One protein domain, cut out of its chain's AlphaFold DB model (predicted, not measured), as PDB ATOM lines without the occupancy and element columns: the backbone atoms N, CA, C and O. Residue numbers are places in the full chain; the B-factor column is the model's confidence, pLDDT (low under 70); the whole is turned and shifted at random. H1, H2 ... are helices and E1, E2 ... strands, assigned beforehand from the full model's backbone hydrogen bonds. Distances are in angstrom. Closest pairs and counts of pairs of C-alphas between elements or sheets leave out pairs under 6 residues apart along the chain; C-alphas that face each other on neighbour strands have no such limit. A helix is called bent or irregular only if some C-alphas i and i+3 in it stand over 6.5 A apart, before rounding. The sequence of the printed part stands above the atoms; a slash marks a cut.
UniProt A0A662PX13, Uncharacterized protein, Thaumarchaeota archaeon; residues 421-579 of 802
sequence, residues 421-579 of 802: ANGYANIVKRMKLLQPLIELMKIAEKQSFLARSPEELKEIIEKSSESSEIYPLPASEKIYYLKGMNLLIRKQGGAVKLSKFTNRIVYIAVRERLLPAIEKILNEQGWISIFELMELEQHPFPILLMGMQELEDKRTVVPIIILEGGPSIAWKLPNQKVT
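What this domain is: This is residues 421 to 579 of the 802 residues of an uncharacterized protein of Thaumarchaeota archaeon (UniProt A0A662PX13). Two small lobes sit end to end along the longest axis, joined by one long bent helix, H5, whose first arm H5a belongs to the first lobe and whose second arm H5b belongs to the second. The first lobe is a cluster of crossed helices, H1 to H4 and H5a, with a small two-stranded hairpin, E1 and E2, by H2 and H4; in the second lobe H5b and H7 cross, and the three-stranded sheet of E3, E4 and E5 lies at the far end, with H6 at the side. The printed part has 159 residues with seven named helices and five named strands, in the order H1 H2 H3 H4 E1 E2 H5 E3 H6 H7 E4 E5. The larger sheet runs E3, E5, E4, both sheets are antiparallel, and the class is mostly helix. The whole is compact, with a radius of gyration of the C-alphas of 17.6 A and spans of 53 by 37 by 25 A.

How they stand to each other: H1, residues 421 to 430, is close to but not clearly touching H2, residues 434 to 446. H2 touches H3, residues 454 to 463, with residues 436 to 440 alone, at a steep tilt of 60 degrees; the closest C-alphas, of Pro 436 and Ile 461, are 5.4 A apart. H3 touches H4, residues 475 to 484, at a steep tilt of 68 degrees, only just short of about perpendicular; the closest C-alphas, of Glu 462 and Ala 475, are 5.4 A apart. E1, residues 488 to 490, and E2, residues 496 to 498, form an antiparallel hairpin, with N 489 and O 497 2.8 A apart, within hydrogen-bond range. H5, residues 500 to 525, was assigned as one helix by its hydrogen bonds but is bent, with C-alphas 509 and 512 7.7 A apart; its arms, H5a of residues 500 to 509 and H5b of residues 512 to 525, are about perpendicular at 82 degrees. H5a touches H1, with the C-alphas of Ala 425 and Ala 509 closest at 5.0 A. E3, residues 527 to 529, is followed at once by H6, residues 530 to 535. H7, residues 541 to 553, touches H5b about perpendicular at 76 degrees, with the C-alphas of Leu 515 and Gly 547 closest at 6.2 A, and only just touches H6, with 3 pairs of C-alphas within 8 A. E4, residues 558 to 560, and E5, residues 570 to 572, form a hairpin, with N 558 and O 572 2.8 A apart; E5 is also the antiparallel neighbour of E3, with N 528 and O 571 2.9 A apart. E3, H6, H7 and E4 make a split strand-helix-strand unit, two strands that run the same way with E5 between them, and its crossover is right-handed. H7 only grazes this sheet, with residues 548 to 552. Every O i to N i+4 pair is within hydrogen-bond range in H1, H3, H4 and H7; the counts are 8 of 9 in H2, 5 of 6 in H5a, 9 of 10 in H5b and 1 of 2 in H6.

Where its parts are: H1 begins at C-alpha 421, (41.461, 16.855, -42.738). H2 is 19.2 A long, H5a 15.3 A, H5b 21.1 A and H7 18.3 A. H5b ends at C-alpha 525, (19.425, 20.496, -65.596), and E5 ends at C-alpha 572, (27.271, 25.023, -66.448).

The domain as a whole: The two C-alphas farthest apart, of Tyr 471 and Thr 579, are 55.2 A from each other. The printed part has no cut, and the link from H3 to H4, 11 residues, is long. The mean pLDDT of the printed part is 86.4; residues 466 to 471, 491 to 494 and 563 to 566 are under 70.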
ATOM      1  N   ALA A 421      42.919  16.773 -42.634       90.31
ATOM      2  CA  ALA A 421      41.461  16.855 -42.738       90.31
ATOM      3  C   ALA A 421      40.810  15.498 -43.096       90.31
ATOM      4  O   ALA A 421      39.714  15.220 -42.617       90.31
ATOM      5  N   ASN A 422      41.505  14.633 -43.851       92.00
ATOM      6  CA  ASN A 422      41.062  13.261 -44.143       92.00
ATOM      7  C   ASN A 422      41.041  12.395 -42.876       92.00
ATOM      8  O   ASN A 422      40.050  11.727 -42.596       92.00
ATOM      9  N   GLY A 423      42.111  12.452 -42.080       92.44
ATOM     10  CA  GLY A 423      42.191  11.735 -40.811       92.44
ATOM     11  C   GLY A 423      41.092  12.146 -39.831       92.44
ATOM     12  O   GLY A 423      40.372  11.301 -39.299       92.44
ATOM     13  N   TYR A 424      40.880  13.453 -39.673       94.38
ATOM     14  CA  TYR A 424      39.780  13.993 -38.874       94.38
ATOM     15  C   TYR A 424      38.401  13.567 -39.396       94.38
ATOM     16  O   TYR A 424      37.534  13.235 -38.589       94.38
ATOM     17  N   ALA A 425      38.184  13.552 -40.717       94.75
ATOM     18  CA  ALA A 425      36.925  13.105 -41.316       94.75
ATOM     19  C   ALA A 425      36.628  11.635 -40.986       94.75
ATOM     20  O   ALA A 425      35.506  11.308 -40.596       94.75
ATOM     21  N   ASN A 426      37.642  10.770 -41.052       93.81
ATOM     22  CA  ASN A 426      37.518   9.361 -40.676       93.81
ATOM     23  C   ASN A 426      37.174   9.194 -39.190       93.81
ATOM     24  O   ASN A 426      36.292   8.405 -38.851       93.81
ATOM     25  N   ILE A 427      37.799   9.977 -38.302       92.94
ATOM     26  CA  ILE A 427      37.465   9.966 -36.870       92.94
ATOM     27  C   ILE A 427      36.027  10.440 -36.642       92.94
ATOM     28  O   ILE A 427      35.272   9.770 -35.946       92.94
ATOM     29  N   VAL A 428      35.618  11.557 -37.249       93.38
ATOM     30  CA  VAL A 428      34.257  12.106 -37.118       93.38
ATOM     31  C   VAL A 428      33.196  11.101 -37.580       93.38
ATOM     32  O   VAL A 428      32.172  10.960 -36.910       93.38
ATOM     33  N   LYS A 429      33.450  10.369 -38.674       91.50
ATOM     34  CA  LYS A 429      32.593   9.261 -39.133       91.50
ATOM     35  C   LYS A 429      32.543   8.129 -38.109       91.50
ATOM     36  O   LYS A 429      31.459   7.756 -37.669       91.50
ATOM     37  N   ARG A 430      33.711   7.613 -37.704       88.56
ATOM     38  CA  ARG A 430      33.829   6.479 -36.771       88.56
ATOM     39  C   ARG A 430      33.171   6.768 -35.425       88.56
ATOM     40  O   ARG A 430      32.557   5.889 -34.844       88.56
ATOM     41  N   MET A 431      33.289   8.004 -34.945       86.62
ATOM     42  CA  MET A 431      32.729   8.457 -33.670       86.62
ATOM     43  C   MET A 431      31.289   8.978 -33.778       86.62
ATOM     44  O   MET A 431      30.779   9.535 -32.806       86.62
ATOM     45  N   LYS A 432      30.642   8.852 -34.948       88.12
ATOM     46  CA  LYS A 432      29.254   9.289 -35.187       88.12
ATOM     47  C   LYS A 432      29.010  10.761 -34.816       88.12
ATOM     48  O   LYS A 432      27.976  11.138 -34.259       88.12
ATOM     49  N   LEU A 433      29.992  11.607 -35.131       91.81
ATOM     50  CA  LEU A 433      29.961  13.059 -34.913       91.81
ATOM     51  C   LEU A 433      29.552  13.835 -36.175       91.81
ATOM     52  O   LEU A 433      29.349  15.045 -36.100       91.81
ATOM     53  N   LEU A 434      29.442  13.159 -37.325       92.44
ATOM     54  CA  LEU A 434      29.174  13.795 -38.616       92.44
ATOM     55  C   LEU A 434      27.790  14.452 -38.673       92.44
ATOM     56  O   LEU A 434      27.709  15.628 -39.012       92.44
ATOM     57  N   GLN A 435      26.730  13.728 -38.303       91.12
ATOM     58  CA  GLN A 435      25.367  14.265 -38.352       91.12
ATOM     59  C   GLN A 435      25.175  15.463 -37.404       91.12
ATOM     60  O   GLN A 435      24.723  16.508 -37.874       91.12
ATOM     61  N   PRO A 436      25.634  15.413 -36.134       91.81
ATOM     62  CA  PRO A 436      25.639  16.600 -35.282       91.81
ATOM     63  C   PRO A 436      26.398  17.789 -35.879       91.81
ATOM     64  O   PRO A 436      25.967  18.929 -35.739       91.81
ATOM     65  N   LEU A 437      27.528  17.558 -36.555       93.31
ATOM     66  CA  LEU A 437      28.268  18.636 -37.216       93.31
ATOM     67  C   LEU A 437      27.499  19.243 -38.392       93.31
ATOM     68  O   LEU A 437      27.525  20.461 -38.541       93.31
ATOM     69  N   ILE A 438      26.824  18.421 -39.197       92.62
ATOM     70  CA  ILE A 438      25.979  18.879 -40.308       92.62
ATOM     71  C   ILE A 438      24.847  19.766 -39.783       92.62
ATOM     72  O   ILE A 438      24.667  20.873 -40.287       92.62
ATOM     73  N   GLU A 439      24.150  19.347 -38.724       91.38
ATOM     74  CA  GLU A 439      23.073  20.148 -38.127       91.38
ATOM     75  C   GLU A 439      23.588  21.468 -37.538       91.38
ATOM     76  O   GLU A 439      23.015  22.534 -37.771       91.38
ATOM     77  N   LEU A 440      24.740  21.451 -36.861       92.69
ATOM     78  CA  LEU A 440      25.372  22.684 -36.383       92.69
ATOM     79  C   LEU A 440      25.793  23.611 -37.537       92.69
ATOM     80  O   LEU A 440      25.747  24.831 -37.382       92.69
ATOM     81  N   MET A 441      26.193  23.069 -38.692       91.81
ATOM     82  CA  MET A 441      26.493  23.872 -39.884       91.81
ATOM     83  C   MET A 441      25.238  24.524 -40.468       91.81
ATOM     84  O   MET A 441      25.279  25.717 -40.760       91.81
ATOM     85  N   LYS A 442      24.115  23.798 -40.548       89.75
ATOM     86  CA  LYS A 442      22.819  24.355 -40.979       89.75
ATOM     87  C   LYS A 442      22.346  25.492 -40.070       89.75
ATOM     88  O   LYS A 442      21.803  26.486 -40.541       89.75
ATOM     89  N   ILE A 443      22.591  25.395 -38.761       89.56
ATOM     90  CA  ILE A 443      22.314  26.500 -37.829       89.56
ATOM     91  C   ILE A 443      23.237  27.694 -38.114       89.56
ATOM     92  O   ILE A 443      22.772  28.834 -38.169       89.56
ATOM     93  N   ALA A 444      24.531  27.443 -38.342       88.44
ATOM     94  CA  ALA A 444      25.517  28.486 -38.638       88.44
ATOM     95  C   ALA A 444      25.246  29.247 -39.954       88.44
ATOM     96  O   ALA A 444      25.763  30.346 -40.141       88.44
ATOM     97  N   GLU A 445      24.452  28.678 -40.863       86.75
ATOM     98  CA  GLU A 445      23.998  29.336 -42.094       86.75
ATOM     99  C   GLU A 445      22.889  30.357 -41.870       86.75
ATOM    100  O   GLU A 445      22.732  31.267 -42.685       86.75
ATOM    101  N   LYS A 446      22.124  30.207 -40.786       83.62
ATOM    102  CA  LYS A 446      20.978  31.066 -40.464       83.62
ATOM    103  C   LYS A 446      21.337  32.156 -39.454       83.62
ATOM    104  O   LYS A 446      20.679  33.189 -39.416       83.62
ATOM    105  N   GLN A 447      22.367  31.933 -38.637       83.75
ATOM    106  CA  GLN A 447      22.773  32.852 -37.571       83.75
ATOM    107  C   GLN A 447      24.252  32.690 -37.186       83.75
ATOM    108  O   GLN A 447      24.842  31.616 -37.303       83.75
ATOM    109  N   SER A 448      24.863  33.750 -36.651       76.69
ATOM    110  CA  SER A 448      26.297  33.798 -36.330       76.69
ATOM    111  C   SER A 448      26.728  33.032 -35.068       76.69
ATOM    112  O   SER A 448      27.929  32.996 -34.751       76.69
ATOM    113  N   PHE A 449      25.782  32.435 -34.340       80.88
ATOM    114  CA  PHE A 449      26.004  31.629 -33.140       80.88
ATOM    115  C   PHE A 449      25.281  30.282 -33.234       80.88
ATOM    116  O   PHE A 449      24.216  30.176 -33.827       80.88
ATOM    117  N   LEU A 450      25.851  29.242 -32.621       85.75
ATOM    118  CA  LEU A 450      25.266  27.896 -32.670       85.75
ATOM    119  C   LEU A 450      24.173  27.657 -31.625       85.75
ATOM    120  O   LEU A 450      23.251  26.896 -31.875       85.75
ATOM    121  N   ALA A 451      24.313  28.265 -30.449       85.75
ATOM    122  CA  ALA A 451      23.383  28.142 -29.331       85.75
ATOM    123  C   ALA A 451      23.583  29.313 -28.360       85.75
ATOM    124  O   ALA A 451      24.693  29.860 -28.264       85.75
ATOM    125  N   ARG A 452      22.530  29.673 -27.626       80.62
ATOM    126  CA  ARG A 452      22.528  30.700 -26.574       80.62
ATOM    127  C   ARG A 452      23.048  30.147 -25.253       80.62
ATOM    128  O   ARG A 452      23.733  30.866 -24.526       80.62
ATOM    129  N   SER A 453      22.795  28.868 -24.969       82.81
ATOM    130  CA  SER A 453      23.276  28.188 -23.762       82.81
ATOM    131  C   SER A 453      23.983  26.852 -24.060       82.81
ATOM    132  O   SER A 453      23.821  26.268 -25.135       82.81
ATOM    133  N   PRO A 454      24.823  26.350 -23.131       83.19
ATOM    134  CA  PRO A 454      25.346  24.985 -23.193       83.19
ATOM    135  C   PRO A 454      24.257  23.903 -23.254       83.19
ATOM    136  O   PRO A 454      24.482  22.870 -23.880       83.19
ATOM    137  N   GLU A 455      23.112  24.137 -22.614       86.25
ATOM    138  CA  GLU A 455      21.968  23.227 -22.552       86.25
ATOM    139  C   GLU A 455      21.268  23.134 -23.910       86.25
ATOM    140  O   GLU A 455      21.054  22.032 -24.405       86.25
ATOM    141  N   GLU A 456      21.030  24.270 -24.571       87.69
ATOM    142  CA  GLU A 456      20.477  24.314 -25.932       87.69
ATOM    143  C   GLU A 456      21.409  23.600 -26.926       87.69
ATOM    144  O   GLU A 456      20.966  22.793 -27.740       87.69
ATOM    145  N   LEU A 457      22.729  23.814 -26.817       89.12
ATOM    146  CA  LEU A 457      23.705  23.097 -27.647       89.12
ATOM    147  C   LEU A 457      23.640  21.578 -27.436       89.12
ATOM    148  O   LEU A 457      23.829  20.811 -28.382       89.12
ATOM    149  N   LYS A 458      23.423  21.142 -26.193       90.06
ATOM    150  CA  LYS A 458      23.291  19.727 -25.846       90.06
ATOM    151  C   LYS A 458      22.026  19.138 -26.468       90.06
ATOM    152  O   LYS A 458      22.126  18.092 -27.101       90.06
ATOM    153  N   GLU A 459      20.902  19.842 -26.369       89.69
ATOM    154  CA  GLU A 459      19.614  19.427 -26.930       89.69
ATOM    155  C   GLU A 459      19.663  19.301 -28.465       89.69
ATOM    156  O   GLU A 459      19.196  18.306 -29.021       89.69
ATOM    157  N   ILE A 460      20.300  20.258 -29.153       89.69
ATOM    158  CA  ILE A 460      20.527  20.201 -30.609       89.69
ATOM    159  C   ILE A 460      21.290  18.923 -30.987       89.69
ATOM    160  O   ILE A 460      20.898  18.192 -31.898       89.69
ATOM    161  N   ILE A 461      22.381  18.628 -30.274       90.81
ATOM    162  CA  ILE A 461      23.217  17.457 -30.559       90.81
ATOM    163  C   ILE A 461      22.472  16.155 -30.241       90.81
ATOM    164  O   ILE A 461      22.586  15.198 -31.007       90.81
ATOM    165  N   GLU A 462      21.693  16.118 -29.162       88.94
ATOM    166  CA  GLU A 462      20.833  14.984 -28.804       88.94
ATOM    167  C   GLU A 462      19.816  14.674 -29.909       88.94
ATOM    168  O   GLU A 462      19.789  13.543 -30.390       88.94
ATOM    169  N   LYS A 463      19.071  15.675 -30.397       87.75
ATOM    170  CA  LYS A 463      18.069  15.502 -31.468       87.75
ATOM    171  C   LYS A 463      18.675  15.064 -32.804       87.75
ATOM    172  O   LYS A 463      18.049  14.321 -33.548       87.75
ATOM    173  N   SER A 464      19.895  15.508 -33.105       84.19
ATOM    174  CA  SER A 464      20.604  15.167 -34.351       84.19
ATOM    175  C   SER A 464      21.270  13.782 -34.359       84.19
ATOM    176  O   SER A 464      21.886  13.396 -35.353       84.19
ATOM    177  N   SER A 465      21.243  13.062 -33.236       78.19
ATOM    178  CA  SER A 465      21.971  11.804 -33.075       78.19
ATOM    179  C   SER A 465      21.118  10.596 -33.472       78.19
ATOM    180  O   SER A 465      19.982  10.474 -33.034       78.19
ATOM    181  N   GLU A 466      21.692   9.667 -34.243       66.81
ATOM    182  CA  GLU A 466      21.062   8.373 -34.552       66.81
ATOM    183  C   GLU A 466      20.828   7.569 -33.254       66.81
ATOM    184  O   GLU A 466      21.750   7.387 -32.457       66.81
ATOM    185  N   SER A 467      19.592   7.106 -33.033       59.31
ATOM    186  CA  SER A 467      19.133   6.421 -31.810       59.31
ATOM    187  C   SER A 467      19.315   4.896 -31.828       59.31
ATOM    188  O   SER A 467      18.916   4.221 -30.884       59.31
ATOM    189  N   SER A 468      19.911   4.337 -32.884       57.91
ATOM    190  CA  SER A 468      19.933   2.893 -33.159       57.91
ATOM    191  C   SER A 468      21.044   2.099 -32.449       57.91
ATOM    192  O   SER A 468      21.158   0.894 -32.663       57.91
ATOM    193  N   GLU A 469      21.868   2.724 -31.602       59.38
ATOM    194  CA  GLU A 469      22.960   2.039 -30.892       59.38
ATOM    195  C   GLU A 469      22.539   1.489 -29.517       59.38
ATOM    196  O   GLU A 469      21.761   2.096 -28.788       59.38
ATOM    197  N   ILE A 470      23.149   0.367 -29.115       58.09
ATOM    198  CA  ILE A 470      22.971  -0.245 -27.782       58.09
ATOM    199  C   ILE A 470      23.590   0.645 -26.675       58.09
ATOM    200  O   ILE A 470      23.127   0.650 -25.532       58.09
ATOM    201  N   TYR A 471      24.628   1.429 -27.009       60.44
ATOM    202  CA  TYR A 471      25.309   2.367 -26.101       60.44
ATOM    203  C   TYR A 471      25.704   3.673 -26.820       60.44
ATOM    204  O   TYR A 471      26.895   3.899 -27.055       60.44
ATOM    205  N   PRO A 472      24.743   4.548 -27.169       70.12
ATOM    206  CA  PRO A 472      25.046   5.781 -27.879       70.12
ATOM    207  C   PRO A 472      25.875   6.726 -27.006       70.12
ATOM    208  O   PRO A 472      25.627   6.888 -25.809       70.12
ATOM    209  N   LEU A 473      26.850   7.397 -27.622       79.31
ATOM    210  CA  LEU A 473      27.600   8.483 -26.989       79.31
ATOM    211  C   LEU A 473      26.644   9.626 -26.591       79.31
ATOM    212  O   LEU A 473      26.025  10.222 -27.479       79.31
ATOM    213  N   PRO A 474      26.558  10.005 -25.302       85.38
ATOM    214  CA  PRO A 474      25.746  11.142 -24.869       85.38
ATOM    215  C   PRO A 474      26.170  12.453 -25.543       85.38
ATOM    216  O   PRO A 474      27.348  12.647 -25.860       85.38
ATOM    217  N   ALA A 475      25.254  13.419 -25.689       88.00
ATOM    218  CA  ALA A 475      25.582  14.707 -26.312       88.00
ATOM    219  C   ALA A 475      26.713  15.460 -25.595       88.00
ATOM    220  O   ALA A 475      27.537  16.107 -26.242       88.00
ATOM    221  N   SER A 476      26.816  15.337 -24.268       87.19
ATOM    222  CA  SER A 476      27.925  15.909 -23.493       87.19
ATOM    223  C   SER A 476      29.293  15.362 -23.922       87.19
ATOM    224  O   SER A 476      30.257  16.130 -24.001       87.19
ATOM    225  N   GLU A 477      29.377  14.071 -24.253       88.31
ATOM    226  CA  GLU A 477      30.587  13.434 -24.780       88.31
ATOM    227  C   GLU A 477      30.889  13.940 -26.186       88.31
ATOM    228  O   GLU A 477      32.002  14.391 -26.458       88.31
ATOM    229  N   LYS A 478      29.883  13.977 -27.067       90.81
ATOM    230  CA  LYS A 478      30.041  14.513 -28.427       90.81
ATOM    231  C   LYS A 478      30.561  15.956 -28.405       90.81
ATOM    232  O   LYS A 478      31.527  16.272 -29.098       90.81
ATOM    233  N   ILE A 479      30.014  16.817 -27.542       91.88
ATOM    234  CA  ILE A 479      30.500  18.196 -27.343       91.88
ATOM    235  C   ILE A 479      31.963  18.213 -26.890       91.88
ATOM    236  O   ILE A 479      32.740  19.048 -27.366       91.88
ATOM    237  N   TYR A 480      32.346  17.332 -25.962       91.06
ATOM    238  CA  TYR A 480      33.731  17.228 -25.510       91.06
ATOM    239  C   TYR A 480      34.666  16.888 -26.674       91.06
ATOM    240  O   TYR A 480      35.667  17.588 -26.862       91.06
ATOM    241  N   TYR A 481      34.303  15.895 -27.494       92.88
ATOM    242  CA  TYR A 481      35.089  15.512 -28.665       92.88
ATOM    243  C   TYR A 481      35.223  16.665 -29.659       92.88
ATOM    244  O   TYR A 481      36.334  17.052 -30.017       92.88
ATOM    245  N   LEU A 482      34.109  17.296 -30.032       93.69
ATOM    246  CA  LEU A 482      34.096  18.405 -30.985       93.69
ATOM    247  C   LEU A 482      34.920  19.616 -30.509       93.69
ATOM    248  O   LEU A 482      35.620  20.246 -31.307       93.69
ATOM    249  N   LYS A 483      34.886  19.945 -29.210       91.62
ATOM    250  CA  LYS A 483      35.714  21.019 -28.628       91.62
ATOM    251  C   LYS A 483      37.193  20.649 -28.587       91.62
ATOM    252  O   LYS A 483      38.040  21.490 -28.896       91.62
ATOM    253  N   GLY A 484      37.514  19.419 -28.193       91.50
ATOM    254  CA  GLY A 484      38.895  18.962 -28.095       91.50
ATOM    255  C   GLY A 484      39.554  18.758 -29.458       91.50
ATOM    256  O   GLY A 484      40.707  19.125 -29.638       91.50
ATOM    257  N   MET A 485      38.800  18.338 -30.472       92.69
ATOM    258  CA  MET A 485      39.229  18.321 -31.874       92.69
ATOM    259  C   MET A 485      39.324  19.728 -32.494       92.69
ATOM    260  O   MET A 485      39.738  19.865 -33.641       92.69
ATOM    261  N   ASN A 486      38.973  20.783 -31.746       90.31
ATOM    262  CA  ASN A 486      38.959  22.176 -32.200       90.31
ATOM    263  C   ASN A 486      37.989  22.437 -33.375       90.31
ATOM    264  O   ASN A 486      38.212  23.351 -34.164       90.31
ATOM    265  N   LEU A 487      36.903  21.660 -33.468       92.38
ATOM    266  CA  LEU A 487      35.818  21.846 -34.444       92.38
ATOM    267  C   LEU A 487      34.746  22.805 -33.923       92.38
ATOM    268  O   LEU A 487      34.153  23.557 -34.698       92.38
ATOM    269  N   LEU A 488      34.556  22.820 -32.600       90.56
ATOM    270  CA  LEU A 488      33.776  23.820 -31.876       90.56
ATOM    271  C   LEU A 488      34.695  24.754 -31.092       90.56
ATOM    272  O   LEU A 488      35.521  24.320 -30.284       90.56
ATOM    273  N   ILE A 489      34.511  26.058 -31.285       84.50
ATOM    274  CA  ILE A 489      35.288  27.106 -30.629       84.50
ATOM    275  C   ILE A 489      34.332  28.020 -29.867       84.50
ATOM    276  O   ILE A 489      33.350  28.515 -30.410       84.50
ATOM    277  N   ARG A 490      34.650  28.284 -28.598       77.75
ATOM    278  CA  ARG A 490      34.003  29.325 -27.795       77.75
ATOM    279  C   ARG A 490      35.075  30.326 -27.383       77.75
ATOM    280  O   ARG A 490      36.031  29.936 -26.712       77.75
ATOM    281  N   LYS A 491      34.943  31.584 -27.805       68.12
ATOM    282  CA  LYS A 491      35.772  32.675 -27.266       68.12
ATOM    283  C   LYS A 491      35.245  33.062 -25.879       68.12
ATOM    284  O   LYS A 491      34.061  32.881 -25.603       68.12
ATOM    285  N   GLN A 492      36.115  33.543 -24.994       57.22
ATOM    286  CA  GLN A 492      35.722  34.000 -23.657       57.22
ATOM    287  C   GLN A 492      34.671  35.115 -23.779       57.22
ATOM    288  O   GLN A 492      34.845  36.016 -24.594       57.22
ATOM    289  N   GLY A 493      33.547  34.992 -23.063       59.44
ATOM    290  CA  GLY A 493      32.398  35.904 -23.188       59.44
ATOM    291  C   GLY A 493      31.651  35.856 -24.532       59.44
ATOM    292  O   GLY A 493      30.666  36.560 -24.702       59.44
ATOM    293  N   GLY A 494      32.089  35.027 -25.487       64.94
ATOM    294  CA  GLY A 494      31.529  34.951 -26.834       64.94
ATOM    295  C   GLY A 494      30.664  33.715 -27.087       64.94
ATOM    296  O   GLY A 494      30.701  32.722 -26.351       64.94
ATOM    297  N   ALA A 495      29.923  33.774 -28.193       74.81
ATOM    298  CA  ALA A 495      29.116  32.676 -28.712       74.81
ATOM    299  C   ALA A 495      29.953  31.449 -29.120       74.81
ATOM    300  O   ALA A 495      31.128  31.558 -29.494       74.81
ATOM    301  N   VAL A 496      29.329  30.268 -29.079       83.94
ATOM    302  CA  VAL A 496      29.902  29.036 -29.641       83.94
ATOM    303  C   VAL A 496      29.789  29.094 -31.164       83.94
ATOM    304  O   VAL A 496      28.719  29.389 -31.693       83.94
ATOM    305  N   LYS A 497      30.895  28.817 -31.859       87.56
ATOM    306  CA  LYS A 497      30.996  28.831 -33.323       87.56
ATOM    307  C   LYS A 497      31.742  27.602 -33.832       87.56
ATOM    308  O   LYS A 497      32.526  26.992 -33.100       87.56
ATOM    309  N   LEU A 498      31.537  27.272 -35.103       89.62
ATOM    310  CA  LEU A 498      32.355  26.282 -35.799       89.62
ATOM    311  C   LEU A 498      33.707  26.884 -36.190       89.62
ATOM    312  O   LEU A 498      33.830  28.076 -36.478       89.62
ATOM    313  N   SER A 499      34.743  26.052 -36.191       88.12
ATOM    314  CA  SER A 499      36.041  26.435 -36.742       88.12
ATOM    315  C   SER A 499      35.990  26.495 -38.273       88.12
ATOM    316  O   SER A 499      35.249  25.744 -38.902       88.12
ATOM    317  N   LYS A 500      36.860  27.299 -38.903       82.69
ATOM    318  CA  LYS A 500      37.024  27.271 -40.374       82.69
ATOM    319  C   LYS A 500      37.444  25.888 -40.894       82.69
ATOM    320  O   LYS A 500      37.141  25.535 -42.028       82.69
ATOM    321  N   PHE A 501      38.142  25.106 -40.068       87.38
ATOM    322  CA  PHE A 501      38.597  23.759 -40.415       87.38
ATOM    323  C   PHE A 501      37.444  22.745 -40.469       87.38
ATOM    324  O   PHE A 501      37.531  21.757 -41.196       87.38
ATOM    325  N   THR A 502      36.345  23.018 -39.759       92.12
ATOM    326  CA  THR A 502      35.175  22.138 -39.681       92.12
ATOM    327  C   THR A 502      34.557  21.896 -41.056       92.12
ATOM    328  O   THR A 502      34.323  20.742 -41.404       92.12
ATOM    329  N   ASN A 503      34.386  22.945 -41.872       91.25
ATOM    330  CA  ASN A 503      33.802  22.823 -43.213       91.25
ATOM    331  C   ASN A 503      34.593  21.834 -44.079       91.25
ATOM    332  O   ASN A 503      34.013  20.965 -44.720       91.25
ATOM    333  N   ARG A 504      35.932  21.906 -44.044       92.50
ATOM    334  CA  ARG A 504      36.784  21.016 -44.841       92.50
ATOM    335  C   ARG A 504      36.665  19.556 -44.401       92.50
ATOM    336  O   ARG A 504      36.643  18.675 -45.254       92.50
ATOM    337  N   ILE A 505      36.592  19.303 -43.093       94.25
ATOM    338  CA  ILE A 505      36.430  17.948 -42.545       94.25
ATOM    339  C   ILE A 505      35.083  17.357 -42.948       94.25
ATOM    340  O   ILE A 505      35.037  16.228 -43.432       94.25
ATOM    341  N   VAL A 506      33.998  18.114 -42.761       95.12
ATOM    342  CA  VAL A 506      32.647  17.658 -43.115       95.12
ATOM    343  C   VAL A 506      32.559  17.404 -44.617       95.12
ATOM    344  O   VAL A 506      32.067  16.351 -45.009       95.12
ATOM    345  N   TYR A 507      33.124  18.289 -45.446       95.06
ATOM    346  CA  TYR A 507      33.181  18.106 -46.896       95.06
ATOM    347  C   TYR A 507      33.854  16.790 -47.273       95.06
ATOM    348  O   TYR A 507      33.244  15.968 -47.945       95.06
ATOM    349  N   ILE A 508      35.071  16.539 -46.780       95.06
ATOM    350  CA  ILE A 508      35.781  15.281 -47.052       95.06
ATOM    351  C   ILE A 508      34.966  14.077 -46.573       95.06
ATOM    352  O   ILE A 508      34.948  13.040 -47.234       95.06
ATOM    353  N   ALA A 509      34.273  14.204 -45.440       95.31
ATOM    354  CA  ALA A 509      33.460  13.123 -44.915       95.31
ATOM    355  C   ALA A 509      32.273  12.776 -45.835       95.31
ATOM    356  O   ALA A 509      31.957  11.597 -45.978       95.31
ATOM    357  N   VAL A 510      31.635  13.753 -46.483       94.62
ATOM    358  CA  VAL A 510      30.467  13.501 -47.351       94.62
ATOM    359  C   VAL A 510      30.791  13.444 -48.847       94.62
ATOM    360  O   VAL A 510      29.941  13.021 -49.623       94.62
ATOM    361  N   ARG A 511      32.010  13.821 -49.256       94.69
ATOM    362  CA  ARG A 511      32.448  14.004 -50.655       94.69
ATOM    363  C   ARG A 511      32.048  12.872 -51.597       94.69
ATOM    364  O   ARG A 511      31.530  13.148 -52.671       94.69
ATOM    365  N   GLU A 512      32.265  11.622 -51.192       92.62
ATOM    366  CA  GLU A 512      31.988  10.428 -52.013       92.62
ATOM    367  C   GLU A 512      30.505  10.258 -52.361       92.62
ATOM    368  O   GLU A 512      30.185   9.691 -53.397       92.62
ATOM    369  N   ARG A 513      29.599  10.756 -51.510       91.31
ATOM    370  CA  ARG A 513      28.153  10.754 -51.775       91.31
ATOM    371  C   ARG A 513      27.691  12.064 -52.403       91.31
ATOM    372  O   ARG A 513      26.794  12.062 -53.234       91.31
ATOM    373  N   LEU A 514      28.318  13.168 -52.005       92.56
ATOM    374  CA  LEU A 514      27.940  14.509 -52.419       92.56
ATOM    375  C   LEU A 514      28.225  14.773 -53.899       92.56
ATOM    376  O   LEU A 514      27.348  15.269 -54.596       92.56
ATOM    377  N   LEU A 515      29.444  14.484 -54.371       93.19
ATOM    378  CA  LEU A 515      29.831  14.821 -55.745       93.19
ATOM    379  C   LEU A 515      28.944  14.118 -56.784       93.19
ATOM    380  O   LEU A 515      28.403  14.831 -57.624       93.19
ATOM    381  N   PRO A 516      28.677  12.797 -56.688       92.44
ATOM    382  CA  PRO A 516      27.756  12.142 -57.617       92.44
ATOM    383  C   PRO A 516      26.333  12.713 -57.572       92.44
ATOM    384  O   PRO A 516      25.664  12.776 -58.600       92.44
ATOM    385  N   ALA A 517      25.857  13.145 -56.398       90.12
ATOM    386  CA  ALA A 517      24.535  13.758 -56.267       90.12
ATOM    387  C   ALA A 517      24.463  15.123 -56.975       90.12
ATOM    388  O   ALA A 517      23.496  15.390 -57.684       90.12
ATOM    389  N   ILE A 518      25.499  15.957 -56.831       90.44
ATOM    390  CA  ILE A 518      25.612  17.239 -57.542       90.44
ATOM    391  C   ILE A 518      25.731  17.008 -59.056       90.44
ATOM    392  O   ILE A 518      25.027  17.650 -59.830       90.44
ATOM    393  N   GLU A 519      26.596  16.085 -59.485       90.31
ATOM    394  CA  GLU A 519      26.789  15.751 -60.903       90.31
ATOM    395  C   GLU A 519      25.499  15.238 -61.546       90.31
ATOM    396  O   GLU A 519      25.191  15.612 -62.673       90.31
ATOM    397  N   LYS A 520      24.705  14.435 -60.826       90.06
ATOM    398  CA  LYS A 520      23.393  13.987 -61.304       90.06
ATOM    399  C   LYS A 520      22.461  15.167 -61.594       90.06
ATOM    400  O   LYS A 520      21.908  15.229 -62.687       90.06
ATOM    401  N   ILE A 521      22.337  16.115 -60.661       89.31
ATOM    402  CA  ILE A 521      21.494  17.311 -60.837       89.31
ATOM    403  C   ILE A 521      21.993  18.151 -62.019       89.31
ATOM    404  O   ILE A 521      21.207  18.556 -62.872       89.31
ATOM    405  N   LEU A 522      23.309  18.360 -62.115       89.12
ATOM    406  CA  LEU A 522      23.932  19.076 -63.230       89.12
ATOM    407  C   LEU A 522      23.694  18.394 -64.579       89.12
ATOM    408  O   LEU A 522      23.488  19.084 -65.570       89.12
ATOM    409  N   ASN A 523      23.713  17.064 -64.640       88.25
ATOM    410  CA  ASN A 523      23.443  16.322 -65.871       88.25
ATOM    411  C   ASN A 523      21.966  16.395 -66.286       88.25
ATOM    412  O   ASN A 523      21.675  16.379 -67.479       88.25
ATOM    413  N   GLU A 524      21.045  16.490 -65.323       87.56
ATOM    414  CA  GLU A 524      19.606  16.631 -65.577       87.56
ATOM    415  C   GLU A 524      19.230  18.056 -66.023       87.56
ATOM    416  O   GLU A 524      18.450  18.221 -66.958       87.56
ATOM    417  N   GLN A 525      19.790  19.085 -65.377       86.38
ATOM    418  CA  GLN A 525      19.425  20.496 -65.596       86.38
ATOM    419  C   GLN A 525      20.366  21.235 -66.552       86.38
ATOM    420  O   GLN A 525      20.001  22.245 -67.150       86.38
ATOM    421  N   GLY A 526      21.598  20.750 -66.694       87.88
ATOM    422  CA  GLY A 526      22.636  21.344 -67.525       87.88
ATOM    423  C   GLY A 526      23.478  22.432 -66.871       87.88
ATOM    424  O   GLY A 526      24.668  22.575 -67.169       87.88
ATOM    425  N   TRP A 527      22.884  23.187 -65.961       91.56
ATOM    426  CA  TRP A 527      23.540  24.218 -65.174       91.56
ATOM    427  C   TRP A 527      22.864  24.315 -63.806       91.56
ATOM    428  O   TRP A 527      21.781  23.771 -63.610       91.56
ATOM    429  N   ILE A 528      23.525  24.966 -62.853       91.62
ATOM    430  CA  ILE A 528      22.977  25.208 -61.518       91.62
ATOM    431  C   ILE A 528      23.478  26.543 -60.967       91.62
ATOM    432  O   ILE A 528      24.659  26.888 -61.096       91.62
ATOM    433  N   SER A 529      22.591  27.303 -60.337       91.06
ATOM    434  CA  SER A 529      22.913  28.552 -59.641       91.06
ATOM    435  C   SER A 529      23.223  28.342 -58.156       91.06
ATOM    436  O   SER A 529      22.856  27.331 -57.555       91.06
ATOM    437  N   ILE A 530      23.830  29.344 -57.502       89.25
ATOM    438  CA  ILE A 530      23.971  29.319 -56.032       89.25
ATOM    439  C   ILE A 530      22.612  29.248 -55.330       89.25
ATOM    440  O   ILE A 530      22.541  28.743 -54.215       89.25
ATOM    441  N   PHE A 531      21.563  29.798 -55.949       87.31
ATOM    442  CA  PHE A 531      20.230  29.876 -55.362       87.31
ATOM    443  C   PHE A 531      19.558  28.504 -55.353       87.31
ATOM    444  O   PHE A 531      19.049  28.103 -54.316       87.31
ATOM    445  N   GLU A 532      19.654  27.752 -56.449       88.00
ATOM    446  CA  GLU A 532      19.171  26.364 -56.515       88.00
ATOM    447  C   GLU A 532      20.010  25.439 -55.628       88.00
ATOM    448  O   GLU A 532      19.470  24.586 -54.930       88.00
ATOM    449  N   LEU A 533      21.332  25.649 -55.562       88.00
ATOM    450  CA  LEU A 533      22.184  24.904 -54.629       88.00
ATOM    451  C   LEU A 533      21.746  25.087 -53.173       88.00
ATOM    452  O   LEU A 533      21.824  24.143 -52.394       88.00
ATOM    453  N   MET A 534      21.292  26.278 -52.778       85.81
ATOM    454  CA  MET A 534      20.802  26.506 -51.414       85.81
ATOM    455  C   MET A 534      19.532  25.723 -51.082       85.81
ATOM    456  O   MET A 534      19.289  25.462 -49.906       85.81
ATOM    457  N   GLU A 535      18.728  25.375 -52.084       82.75
ATOM    458  CA  GLU A 535      17.487  24.618 -51.906       82.75
ATOM    459  C   GLU A 535      17.759  23.115 -51.678       82.75
ATOM    460  O   GLU A 535      16.878  22.379 -51.235       82.75
ATOM    461  N   LEU A 536      19.000  22.648 -51.877       82.00
ATOM    462  CA  LEU A 536      19.424  21.278 -51.577       82.00
ATOM    463  C   LEU A 536      19.654  21.069 -50.068       82.00
ATOM    464  O   LEU A 536      20.782  20.896 -49.602       82.00
ATOM    465  N   GLU A 537      18.568  21.015 -49.291       71.94
ATOM    466  CA  GLU A 537      18.584  20.961 -47.815       71.94
ATOM    467  C   GLU A 537      19.333  19.758 -47.200       71.94
ATOM    468  O   GLU A 537      19.624  19.726 -45.995       71.94
ATOM    469  N   GLN A 538      19.659  18.747 -48.009       78.38
ATOM    470  CA  GLN A 538      20.376  17.552 -47.562       78.38
ATOM    471  C   GLN A 538      21.782  17.874 -47.041       78.38
ATOM    472  O   GLN A 538      22.262  17.209 -46.117       78.38
ATOM    473  N   HIS A 539      22.434  18.912 -47.575       86.44
ATOM    474  CA  HIS A 539      23.796  19.283 -47.199       86.44
ATOM    475  C   HIS A 539      23.924  20.775 -46.872       86.44
ATOM    476  O   HIS A 539      23.282  21.599 -47.513       86.44
ATOM    477  N   PRO A 540      24.789  21.151 -45.910       90.94
ATOM    478  CA  PRO A 540      25.052  22.555 -45.629       90.94
ATOM    479  C   PRO A 540      25.639  23.264 -46.863       90.94
ATOM    480  O   PRO A 540      26.551  22.743 -47.513       90.94
ATOM    481  N   PHE A 541      25.190  24.481 -47.149       90.62
ATOM    482  CA  PHE A 541      25.619  25.290 -48.287       90.62
ATOM    483  C   PHE A 541      27.150  25.459 -48.423       90.62
ATOM    484  O   PHE A 541      27.661  25.297 -49.532       90.62
ATOM    485  N   PRO A 542      27.951  25.685 -47.354       90.50
ATOM    486  CA  PRO A 542      29.410  25.722 -47.474       90.50
ATOM    487  C   PRO A 542      30.017  24.425 -48.020       90.50
ATOM    488  O   PRO A 542      31.090  24.453 -48.616       90.50
ATOM    489  N   ILE A 543      29.367  23.287 -47.773       93.06
ATOM    490  CA  ILE A 543      29.817  21.967 -48.219       93.06
ATOM    491  C   ILE A 543      29.489  21.768 -49.698       93.06
ATOM    492  O   ILE A 543      30.340  21.282 -50.440       93.06
ATOM    493  N   LEU A 544      28.307  22.218 -50.128       92.62
ATOM    494  CA  LEU A 544      27.911  22.263 -51.536       92.62
ATOM    495  C   LEU A 544      28.869  23.132 -52.357       92.62
ATOM    496  O   LEU A 544      29.394  22.671 -53.367       92.62
ATOM    497  N   LEU A 545      29.193  24.335 -51.871       91.50
ATOM    498  CA  LEU A 545      30.161  25.225 -52.521       91.50
ATOM    499  C   LEU A 545      31.554  24.593 -52.652       91.50
ATOM    500  O   LEU A 545      32.191  24.738 -53.689       91.50
ATOM    501  N   MET A 546      32.028  23.864 -51.633       92.88
ATOM    502  CA  MET A 546      33.290  23.117 -51.738       92.88
ATOM    503  C   MET A 546      33.217  21.994 -52.784       92.88
ATOM    504  O   MET A 546      34.223  21.703 -53.426       92.88
ATOM    505  N   GLY A 547      32.049  21.369 -52.955       93.94
ATOM    506  CA  GLY A 547      31.793  20.401 -54.023       93.94
ATOM    507  C   GLY A 547      31.896  21.035 -55.404       93.94
ATOM    508  O   GLY A 547      32.676  20.557 -56.224       93.94
ATOM    509  N   MET A 548      31.191  22.147 -55.619       93.81
ATOM    510  CA  MET A 548      31.239  22.902 -56.875       93.81
ATOM    511  C   MET A 548      32.646  23.395 -57.201       93.81
ATOM    512  O   MET A 548      33.092  23.244 -58.332       93.81
ATOM    513  N   GLN A 549      33.372  23.906 -56.205       92.75
ATOM    514  CA  GLN A 549      34.756  24.339 -56.385       92.75
ATOM    515  C   GLN A 549      35.663  23.184 -56.830       92.75
ATOM    516  O   GLN A 549      36.517  23.375 -57.685       92.75
ATOM    517  N   GLU A 550      35.471  21.969 -56.303       94.31
ATOM    518  CA  GLU A 550      36.240  20.814 -56.775       94.31
ATOM    519  C   GLU A 550      35.875  20.415 -58.218       94.31
ATOM    520  O   GLU A 550      36.755  20.005 -58.975       94.31
ATOM    521  N   LEU A 551      34.603  20.525 -58.616       93.88
ATOM    522  CA  LEU A 551      34.179  20.279 -60.001       93.88
ATOM    523  C   LEU A 551      34.737  21.337 -60.966       93.88
ATOM    524  O   LEU A 551      35.128  20.997 -62.083       93.88
ATOM    525  N   GLU A 552      34.813  22.593 -60.525       93.00
ATOM    526  CA  GLU A 552      35.449  23.703 -61.243       93.00
ATOM    527  C   GLU A 552      36.956  23.451 -61.414       93.00
ATOM    528  O   GLU A 552      37.463  23.480 -62.534       93.00
ATOM    529  N   ASP A 553      37.657  23.081 -60.334       92.62
ATOM    530  CA  ASP A 553      39.085  22.735 -60.357       92.62
ATOM    531  C   ASP A 553      39.381  21.555 -61.308       92.62
ATOM    532  O   ASP A 553      40.425  21.518 -61.968       92.62
ATOM    533  N   LYS A 554      38.457  20.587 -61.403       93.25
ATOM    534  CA  LYS A 554      38.528  19.443 -62.332       93.25
ATOM    535  C   LYS A 554      38.087  19.770 -63.760       93.25
ATOM    536  O   LYS A 554      38.217  18.908 -64.625       93.25
ATOM    537  N   ARG A 555      37.587  20.984 -64.016       91.12
ATOM    538  CA  ARG A 555      37.003  21.415 -65.299       91.12
ATOM    539  C   ARG A 555      35.796  20.579 -65.747       91.12
ATOM    540  O   ARG A 555      35.496  20.523 -66.936       91.12
ATOM    541  N   THR A 556      35.092  19.946 -64.807       90.88
ATOM    542  CA  THR A 556      33.821  19.250 -65.078       90.88
ATOM    543  C   THR A 556      32.695  20.251 -65.342       90.88
ATOM    544  O   THR A 556      31.753  19.958 -66.071       90.88
ATOM    545  N   VAL A 557      32.806  21.450 -64.767       92.94
ATOM    546  CA  VAL A 557      31.877  22.566 -64.958       92.94
ATOM    547  C   VAL A 557      32.632  23.841 -65.329       92.94
ATOM    548  O   VAL A 557      33.802  24.005 -64.983       92.94
ATOM    549  N   VAL A 558      31.940  24.756 -66.002       91.12
ATOM    550  CA  VAL A 558      32.404  26.107 -66.318       91.12
ATOM    551  C   VAL A 558      31.709  27.092 -65.371       91.12
ATOM    552  O   VAL A 558      30.474  27.101 -65.330       91.12
ATOM    553  N   PRO A 559      32.453  27.901 -64.596       91.38
ATOM    554  CA  PRO A 559      31.864  28.892 -63.706       91.38
ATOM    555  C   PRO A 559      31.347  30.103 -64.490       91.38
ATOM    556  O   PRO A 559      31.982  30.572 -65.430       91.38
ATOM    557  N   ILE A 560      30.217  30.648 -64.049       88.81
ATOM    558  CA  ILE A 560      29.612  31.877 -64.566       88.81
ATOM    559  C   ILE A 560      29.716  32.941 -63.473       88.81
ATOM    560  O   ILE A 560      29.220  32.774 -62.351       88.81
ATOM    561  N   ILE A 561      30.379  34.046 -63.810       84.25
ATOM    562  CA  ILE A 561      30.656  35.163 -62.910       84.25
ATOM    563  C   ILE A 561      29.940  36.402 -63.450       84.25
ATOM    564  O   ILE A 561      30.243  36.872 -64.540       84.25
ATOM    565  N   ILE A 562      29.009  36.955 -62.670       76.88
ATOM    566  CA  ILE A 562      28.232  38.151 -63.064       76.88
ATOM    567  C   ILE A 562      28.914  39.447 -62.602       76.88
ATOM    568  O   ILE A 562      28.664  40.527 -63.128       76.88
ATOM    569  N   LEU A 563      29.765  39.361 -61.581       67.62
ATOM    570  CA  LEU A 563      30.491  40.500 -61.028       67.62
ATOM    571  C   LEU A 563      31.980  40.325 -61.257       67.62
ATOM    572  O   LEU A 563      32.556  39.365 -60.759       67.62
ATOM    573  N   GLU A 564      32.609  41.289 -61.919       62.75
ATOM    574  CA  GLU A 564      34.057  41.296 -62.110       62.75
ATOM    575  C   GLU A 564      34.793  41.163 -60.757       62.75
ATOM    576  O   GLU A 564      34.531  41.901 -59.797       62.75
ATOM    577  N   GLY A 565      35.656  40.147 -60.647       64.50
ATOM    578  CA  GLY A 565      36.356  39.787 -59.405       64.50
ATOM    579  C   GLY A 565      35.469  39.213 -58.284       64.50
ATOM    580  O   GLY A 565      35.901  39.154 -57.130       64.50
ATOM    581  N   GLY A 566      34.223  38.842 -58.584       67.50
ATOM    582  CA  GLY A 566      33.281  38.191 -57.674       67.50
ATOM    583  C   GLY A 566      33.400  36.659 -57.657       67.50
ATOM    584  O   GLY A 566      34.109  36.083 -58.479       67.50
ATOM    585  N   PRO A 567      32.721  35.979 -56.712       76.94
ATOM    586  CA  PRO A 567      32.621  34.518 -56.713       76.94
ATOM    587  C   PRO A 567      31.808  34.014 -57.918       76.94
ATOM    588  O   PRO A 567      30.971  34.747 -58.447       76.94
ATOM    589  N   SER A 568      31.988  32.746 -58.289       85.56
ATOM    590  CA  SER A 568      31.107  32.029 -59.223       85.56
ATOM    591  C   SER A 568      29.669  32.009 -58.679       85.56
ATOM    592  O   SER A 568      29.453  31.653 -57.516       85.56
ATOM    593  N   ILE A 569      28.695  32.435 -59.493       86.69
ATOM    594  CA  ILE A 569      27.270  32.518 -59.105       86.69
ATOM    595  C   ILE A 569      26.434  31.411 -59.775       86.69
ATOM    596  O   ILE A 569      25.356  31.046 -59.300       86.69
ATOM    597  N   ALA A 570      26.945  30.827 -60.849       91.44
ATOM    598  CA  ALA A 570      26.412  29.603 -61.419       91.44
ATOM    599  C   ALA A 570      27.526  28.772 -62.041       91.44
ATOM    600  O   ALA A 570      28.651  29.244 -62.216       91.44
ATOM    601  N   TRP A 571      27.192  27.532 -62.365       92.88
ATOM    602  CA  TRP A 571      28.073  26.592 -63.034       92.88
ATOM    603  C   TRP A 571      27.287  25.865 -64.117       92.88
ATOM    604  O   TRP A 571      26.182  25.395 -63.855       92.88
ATOM    605  N   LYS A 572      27.860  25.755 -65.316       92.44
ATOM    606  CA  LYS A 572      27.271  25.023 -66.448       92.44
ATOM    607  C   LYS A 572      28.165  23.874 -66.895       92.44
ATOM    608  O   LYS A 572      29.382  23.931 -66.722       92.44
ATOM    609  N   LEU A 573      27.589  22.848 -67.512       91.19
ATOM    610  CA  LEU A 573      28.383  21.831 -68.201       91.19
ATOM    611  C   LEU A 573      29.008  22.416 -69.490       91.19
ATOM    612  O   LEU A 573      28.346  23.191 -70.180       91.19
ATOM    613  N   PRO A 574      30.248  22.039 -69.863       85.88
ATOM    614  CA  PRO A 574      30.952  22.619 -71.014       85.88
ATOM    615  C   PRO A 574      30.214  22.522 -72.360       85.88
ATOM    616  O   PRO A 574      30.344  23.416 -73.187       85.88
ATOM    617  N   ASN A 575      29.427  21.462 -72.569       81.81
ATOM    618  CA  ASN A 575      28.777  21.148 -73.853       81.81
ATOM    619  C   ASN A 575      27.269  21.470 -73.869       81.81
ATOM    620  O   ASN A 575      26.504  20.866 -74.622       81.81
ATOM    621  N   GLN A 576      26.816  22.367 -72.994       78.00
ATOM    622  CA  GLN A 576      25.410  22.759 -72.900       78.00
ATOM    623  C   GLN A 576      24.980  23.703 -74.021       78.00
ATOM    624  O   GLN A 576      25.750  24.549 -74.466       78.00
ATOM    625  N   LYS A 577      23.716  23.564 -74.449       76.06
ATOM    626  CA  LYS A 577      23.102  24.425 -75.474       76.06
ATOM    627  C   LYS A 577      22.687  25.796 -74.937       76.06
ATOM    628  O   LYS A 577      22.576  26.723 -75.729       76.06
ATOM    629  N   VAL A 578      22.442  25.908 -73.629       82.19
ATOM    630  CA  VAL A 578      22.035  27.165 -72.986       82.19
ATOM    631  C   VAL A 578      23.200  28.154 -73.021       82.19
ATOM    632  O   VAL A 578      24.330  27.814 -72.656       82.19
ATOM    633  N   THR A 579      22.923  29.371 -73.477       84.50
ATOM    634  CA  THR A 579      23.929  30.430 -73.603       84.50
ATOM    635  C   THR A 579      24.242  31.069 -72.247       84.50
ATOM    636  O   THR A 579      23.427  31.057 -71.324       84.50
TER     637      THR A 579